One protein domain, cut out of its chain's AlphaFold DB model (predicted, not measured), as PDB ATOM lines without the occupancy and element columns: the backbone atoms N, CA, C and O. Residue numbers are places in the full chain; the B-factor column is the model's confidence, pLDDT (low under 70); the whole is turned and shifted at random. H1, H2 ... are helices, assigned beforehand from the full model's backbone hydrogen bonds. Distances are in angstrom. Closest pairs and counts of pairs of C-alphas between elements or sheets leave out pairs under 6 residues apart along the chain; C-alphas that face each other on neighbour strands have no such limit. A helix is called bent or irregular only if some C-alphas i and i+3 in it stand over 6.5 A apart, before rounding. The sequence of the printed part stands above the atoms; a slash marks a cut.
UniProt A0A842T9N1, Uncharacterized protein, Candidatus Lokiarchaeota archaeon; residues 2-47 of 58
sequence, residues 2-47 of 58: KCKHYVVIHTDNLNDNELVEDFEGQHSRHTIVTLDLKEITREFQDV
ATOM      1  N   LYS A   2     -46.432 -16.289 -18.562       59.62
ATOM      2  CA  LYS A   2     -46.211 -16.979 -19.845       59.62
ATOM      3  C   LYS A   2     -45.225 -16.132 -20.650       59.62
ATOM      4  O   LYS A   2     -45.554 -14.986 -20.944       59.62
ATOM      5  N   CYS A   3     -44.037 -16.653 -20.948       69.06
ATOM      6  CA  CYS A   3     -43.080 -15.972 -21.818       69.06
ATOM      7  C   CYS A   3     -43.689 -15.859 -23.221       69.06
ATOM      8  O   CYS A   3     -44.110 -16.862 -23.792       69.06
ATOM      9  N   LYS A   4     -43.787 -14.637 -23.743       77.50
ATOM     10  CA  LYS A   4     -44.143 -14.366 -25.135       77.50
ATOM     11  C   LYS A   4     -43.067 -13.448 -25.692       77.50
ATOM     12  O   LYS A   4     -42.824 -12.396 -25.105       77.50
ATOM     13  N   HIS A   5     -42.436 -13.859 -26.780       78.44
ATOM     14  CA  HIS A   5     -41.454 -13.065 -27.505       78.44
ATOM     15  C   HIS A   5     -41.890 -13.022 -28.965       78.44
ATOM     16  O   HIS A   5     -42.408 -14.014 -29.478       78.44
ATOM     17  N   TYR A   6     -41.724 -11.866 -29.600       81.25
ATOM     18  CA  TYR A   6     -42.093 -11.647 -30.990       81.25
ATOM     19  C   TYR A   6     -40.876 -11.125 -31.737       81.25
ATOM     20  O   TYR A   6     -40.210 -10.214 -31.249       81.25
ATOM     21  N   VAL A   7     -40.623 -11.685 -32.913       82.19
ATOM     22  CA  VAL A   7     -39.632 -11.179 -33.859       82.19
ATOM     23  C   VAL A   7     -40.371 -10.890 -35.162       82.19
ATOM     24  O   VAL A   7     -41.237 -11.665 -35.569       82.19
ATOM     25  N   VAL A   8     -40.110  -9.730 -35.760       80.88
ATOM     26  CA  VAL A   8     -40.697  -9.345 -37.048       80.88
ATOM     27  C   VAL A   8     -39.672  -9.660 -38.123       80.88
ATOM     28  O   VAL A   8     -38.521  -9.257 -37.996       80.88
ATOM     29  N   ILE A   9     -40.103 -10.390 -39.147       79.50
ATOM     30  CA  ILE A   9     -39.269 -10.845 -40.259       79.50
ATOM     31  C   ILE A   9     -39.876 -10.265 -41.535       79.50
ATOM     32  O   ILE A   9     -41.067 -10.428 -41.811       79.50
ATOM     33  N   HIS A  10     -39.050  -9.581 -42.304       77.62
ATOM     34  CA  HIS A  10     -39.315  -9.056 -43.626       77.62
ATOM     35  C   HIS A  10     -38.707 -10.014 -44.659       77.62
ATOM     36  O   HIS A  10     -37.497 -10.171 -44.769       77.62
ATOM     37  N   THR A  11     -39.559 -10.679 -45.442       67.62
ATOM     38  CA  THR A  11     -39.141 -11.715 -46.411       67.62
ATOM     39  C   THR A  11     -38.169 -11.222 -47.491       67.62
ATOM     40  O   THR A  11     -37.559 -12.023 -48.190       67.62
ATOM     41  N   ASP A  12     -38.074  -9.908 -47.676       73.25
ATOM     42  CA  ASP A  12     -37.196  -9.205 -48.609       73.25
ATOM     43  C   ASP A  12     -35.842  -8.797 -48.001       73.25
ATOM     44  O   ASP A  12     -34.975  -8.307 -48.726       73.25
ATOM     45  N   ASN A  13     -35.622  -9.037 -46.704       75.31
ATOM     46  CA  ASN A  13     -34.370  -8.742 -46.022       75.31
ATOM     47  C   ASN A  13     -33.565 -10.019 -45.735       75.31
ATOM     48  O   ASN A  13     -33.945 -10.856 -44.921       75.31
ATOM     49  N   LEU A  14     -32.399 -10.146 -46.371       70.88
ATOM     50  CA  LEU A  14     -31.512 -11.304 -46.201       70.88
ATOM     51  C   LEU A  14     -30.927 -11.424 -44.784       70.88
ATOM     52  O   LEU A  14     -30.578 -12.534 -44.382       70.88
ATOM     53  N   ASN A  15     -30.858 -10.324 -44.024       77.25
ATOM     54  CA  ASN A  15     -30.382 -10.334 -42.634       77.25
ATOM     55  C   ASN A  15     -31.365 -11.000 -41.666       77.25
ATOM     56  O   ASN A  15     -30.996 -11.318 -40.537       77.25
ATOM     57  N   ASP A  16     -32.610 -11.222 -42.082       79.69
ATOM     58  CA  ASP A  16     -33.616 -11.748 -41.171       79.69
ATOM     59  C   ASP A  16     -33.446 -13.251 -40.932       79.69
ATOM     60  O   ASP A  16     -33.910 -13.755 -39.914       79.69
ATOM     61  N   ASN A  17     -32.711 -13.956 -41.800       78.00
ATOM     62  CA  ASN A  17     -32.383 -15.370 -41.601       78.00
ATOM     63  C   ASN A  17     -31.553 -15.594 -40.326       78.00
ATOM     64  O   ASN A  17     -31.866 -16.493 -39.553       78.00
ATOM     65  N   GLU A  18     -30.549 -14.746 -40.071       85.12
ATOM     66  CA  GLU A  18     -29.731 -14.823 -38.850       85.12
ATOM     67  C   GLU A  18     -30.582 -14.542 -37.600       85.12
ATOM     68  O   GLU A  18     -30.478 -15.239 -36.592       85.12
ATOM     69  N   LEU A  19     -31.504 -13.575 -37.690       83.69
ATOM     70  CA  LEU A  19     -32.460 -13.263 -36.622       83.69
ATOM     71  C   LEU A  19     -33.407 -14.430 -36.318       83.69
ATOM     72  O   LEU A  19     -33.731 -14.653 -35.149       83.69
ATOM     73  N   VAL A  20     -33.862 -15.165 -37.340       83.12
ATOM     74  CA  VAL A  20     -34.684 -16.367 -37.146       83.12
ATOM     75  C   VAL A  20     -33.882 -17.443 -36.430       83.12
ATOM     76  O   VAL A  20     -34.348 -17.948 -35.412       83.12
ATOM     77  N   GLU A  21     -32.682 -17.767 -36.914       84.94
ATOM     78  CA  GLU A  21     -31.846 -18.817 -36.320       84.94
ATOM     79  C   GLU A  21     -31.529 -18.531 -34.844       84.94
ATOM     80  O   GLU A  21     -31.705 -19.403 -33.984       84.94
ATOM     81  N   ASP A  22     -31.154 -17.291 -34.521       86.94
ATOM     82  CA  ASP A  22     -30.909 -16.861 -33.144       86.94
ATOM     83  C   ASP A  22     -32.172 -16.965 -32.277       86.94
ATOM     84  O   ASP A  22     -32.128 -17.432 -31.129       86.94
ATOM     85  N   PHE A  23     -33.317 -16.546 -32.821       86.44
ATOM     86  CA  PHE A  23     -34.591 -16.607 -32.118       86.44
ATOM     87  C   PHE A  23     -35.004 -18.054 -31.824       86.44
ATOM     88  O   PHE A  23     -35.354 -18.371 -30.683       86.44
ATOM     89  N   GLU A  24     -34.927 -18.945 -32.813       83.94
ATOM     90  CA  GLU A  24     -35.254 -20.364 -32.667       83.94
ATOM     91  C   GLU A  24     -34.325 -21.057 -31.662       83.94
ATOM     92  O   GLU A  24     -34.795 -21.792 -30.784       83.94
ATOM     93  N   GLY A  25     -33.024 -20.756 -31.708       86.94
ATOM     94  CA  GLY A  25     -32.038 -21.289 -30.767       86.94
ATOM     95  C   GLY A  25     -32.362 -20.945 -29.310       86.94
ATOM     96  O   GLY A  25     -32.339 -21.816 -28.431       86.94
ATOM     97  N   GLN A  26     -32.747 -19.694 -29.043       85.25
ATOM     98  CA  GLN A  26     -33.107 -19.229 -27.697       85.25
ATOM     99  C   GLN A  26     -34.471 -19.746 -27.214       85.25
ATOM    100  O   GLN A  26     -34.735 -19.767 -26.007       85.25
ATOM    101  N   HIS A  27     -35.336 -20.194 -28.129       85.62
ATOM    102  CA  HIS A  27     -36.715 -20.585 -27.834       85.62
ATOM    103  C   HIS A  27     -37.010 -22.066 -28.115       85.62
ATOM    104  O   HIS A  27     -38.176 -22.441 -28.196       85.62
ATOM    105  N   SER A  28     -35.993 -22.933 -28.137       79.94
ATOM    106  CA  SER A  28     -36.093 -24.381 -28.429       79.94
ATOM    107  C   SER A  28     -37.124 -25.196 -27.621       79.94
ATOM    108  O   SER A  28     -37.460 -26.316 -28.000       79.94
ATOM    109  N   ARG A  29     -37.638 -24.672 -26.499       81.56
ATOM    110  CA  ARG A  29     -38.689 -25.305 -25.670       81.56
ATOM    111  C   ARG A  29     -40.068 -24.650 -25.800       81.56
ATOM    112  O   ARG A  29     -40.987 -25.011 -25.065       81.56
ATOM    113  N   HIS A  30     -40.212 -23.672 -26.686       82.44
ATOM    114  CA  HIS A  30     -41.458 -22.961 -26.936       82.44
ATOM    115  C   HIS A  30     -42.062 -23.378 -28.274       82.44
ATOM    116  O   HIS A  30     -41.364 -23.743 -29.214       82.44
ATOM    117  N   THR A  31     -43.388 -23.297 -28.367       80.81
ATOM    118  CA  THR A  31     -44.079 -23.394 -29.652       80.81
ATOM    119  C   THR A  31     -43.878 -22.090 -30.411       80.81
ATOM    120  O   THR A  31     -44.296 -21.032 -29.937       80.81
ATOM    121  N   ILE A  32     -43.255 -22.179 -31.581       81.69
ATOM    122  CA  ILE A  32     -43.077 -21.050 -32.492       81.69
ATOM    123  C   ILE A  32     -44.294 -20.989 -33.411       81.69
ATOM    124  O   ILE A  32     -44.734 -22.008 -33.944       81.69
ATOM    125  N   VAL A  33     -44.867 -19.797 -33.549       81.44
ATOM    126  CA  VAL A  33     -46.005 -19.536 -34.431       81.44
ATOM    127  C   VAL A  33     -45.593 -18.428 -35.383       81.44
ATOM    128  O   VAL A  33     -45.369 -17.297 -34.955       81.44
ATOM    129  N   THR A  34     -45.501 -18.764 -36.663       82.06
ATOM    130  CA  THR A  34     -45.228 -17.799 -37.728       82.06
ATOM    131  C   THR A  34     -46.547 -17.233 -38.234       82.06
ATOM    132  O   THR A  34     -47.497 -17.981 -38.464       82.06
ATOM    133  N   LEU A  35     -46.611 -15.914 -38.391       78.06
ATOM    134  CA  LEU A  35     -47.774 -15.213 -38.927       78.06
ATOM    135  C   LEU A  35     -47.329 -14.391 -40.134       78.06
ATOM    136  O   LEU A  35     -46.459 -13.531 -39.991       78.06
ATOM    137  N   ASP A  36     -47.936 -14.619 -41.297       79.25
ATOM    138  CA  ASP A  36     -47.798 -13.689 -42.414       79.25
ATOM    139  C   ASP A  36     -48.747 -12.513 -42.183       79.25
ATOM    140  O   ASP A  36     -49.974 -12.659 -42.149       79.25
ATOM    141  N   LEU A  37     -48.170 -11.319 -42.036       74.44
ATOM    142  CA  LEU A  37     -48.941 -10.096 -41.881       74.44
ATOM    143  C   LEU A  37     -49.937  -9.917 -43.030       74.44
ATOM    144  O   LEU A  37     -51.054  -9.487 -42.768       74.44
ATOM    145  N   LYS A  38     -49.605 -10.281 -44.274       74.62
ATOM    146  CA  LYS A  38     -50.511 -10.145 -45.430       74.62
ATOM    147  C   LYS A  38     -51.748 -11.030 -45.312       74.62
ATOM    148  O   LYS A  38     -52.832 -10.594 -45.702       74.62
ATOM    149  N   GLU A  39     -51.594 -12.236 -44.772       69.81
ATOM    150  CA  GLU A  39     -52.701 -13.177 -44.573       69.81
ATOM    151  C   GLU A  39     -53.671 -12.652 -43.519       69.81
ATOM    152  O   GLU A  39     -54.882 -12.636 -43.736       69.81
ATOM    153  N   ILE A  40     -53.136 -12.110 -42.425       72.00
ATOM    154  CA  ILE A  40     -53.955 -11.618 -41.317       72.00
ATOM    155  C   ILE A  40     -54.408 -10.163 -41.503       72.00
ATOM    156  O   ILE A  40     -55.343  -9.723 -40.845       72.00
ATOM    157  N   THR A  41     -53.813  -9.397 -42.426       66.06
ATOM    158  CA  THR A  41     -54.190  -7.988 -42.665       66.06
ATOM    159  C   THR A  41     -55.679  -7.865 -42.992       66.06
ATOM    160  O   THR A  41     -56.314  -6.908 -42.566       66.06
ATOM    161  N   ARG A  42     -56.270  -8.841 -43.695       65.06
ATOM    162  CA  ARG A  42     -57.716  -8.856 -43.990       65.06
ATOM    163  C   ARG A  42     -58.581  -9.026 -42.739       65.06
ATOM    164  O   ARG A  42     -59.686  -8.502 -42.702       65.06
ATOM    165  N   GLU A  43     -58.077  -9.729 -41.728       62.69
ATOM    166  CA  GLU A  43     -58.764  -9.976 -40.454       62.69
ATOM    167  C   GLU A  43     -58.543  -8.846 -39.433       62.69
ATOM    168  O   GLU A  43     -59.391  -8.617 -38.575       62.69
ATOM    169  N   PHE A  44     -57.438  -8.097 -39.548       60.47
ATOM    170  CA  PHE A  44     -57.081  -6.980 -38.659       60.47
ATOM    171  C   PHE A  44     -57.260  -5.588 -39.292       60.47
ATOM    172  O   PHE A  44     -56.859  -4.586 -38.703       60.47
ATOM    173  N   GLN A  45     -57.890  -5.490 -40.465       57.91
ATOM    174  CA  GLN A  45     -58.165  -4.213 -41.142       57.91
ATOM    175  C   GLN A  45     -59.137  -3.296 -40.375       57.91
ATOM    176  O   GLN A  45     -59.236  -2.115 -40.699       57.91
ATOM    177  N   ASP A  46     -59.799  -3.802 -39.329       54.66
ATOM    178  CA  ASP A  46     -60.814  -3.077 -38.554       54.66
ATOM    179  C   ASP A  46     -60.281  -2.422 -37.262       54.66
ATOM    180  O   ASP A  46     -61.014  -2.170 -36.306       54.66
ATOM    181  N   VAL A  47     -58.991  -2.079 -37.218       56.94
ATOM    182  CA  VAL A  47     -58.498  -1.046 -36.291       56.94
ATOM    183  C   VAL A  47     -58.647   0.314 -36.957       56.94
ATOM    184  O   VAL A  47     -57.678   0.953 -37.362       56.94
TER     185      VAL A  47
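Overview. This is residues 2 to 47 of the 58 residues of an uncharacterized protein of Candidatus Lokiarchaeota archaeon (UniProt A0A842T9N1). Helix H1 lies along one side of a loose, flat model, with the extended residues 2 to 12 running past it, turning back into it through residues 13 to 15. After H1 the chain folds back across that first stretch toward small helix H2, and residues 38 to 47 stick out. The 46 printed residues hold two named helices, H1 then H2, and no named strand; the class is all helix, with 19 residues in named elements, under half. The radius of gyration of the C-alphas is 12.7 A and the spans are 34 by 30 by 13 A.

Along the chain. H1, residues 16 to 26, is 15.4 A long from C-alpha 16 at (-33.616, -11.748, -41.171). H2, residues 37 to 44, is 9.3 A long and ends at C-alpha 44 (-57.081, -6.980, -38.659). H2 is only just irregular: C-alphas 39 and 42 are 6.6 A apart.

Arrangement. H1 and H2 are apart, joined by a short link of 10 residues. Every O i to N i+4 pair is within hydrogen-bond range in H1, 2 of 4 in H2.

Size, cuts and confidence. The two farthest C-alphas, of Gly 25 and Asp 46, are 34.9 A apart. The printed part has no cut. pLDDT is under 70 at residues 2 to 3, 11, 39 and 41 to 47.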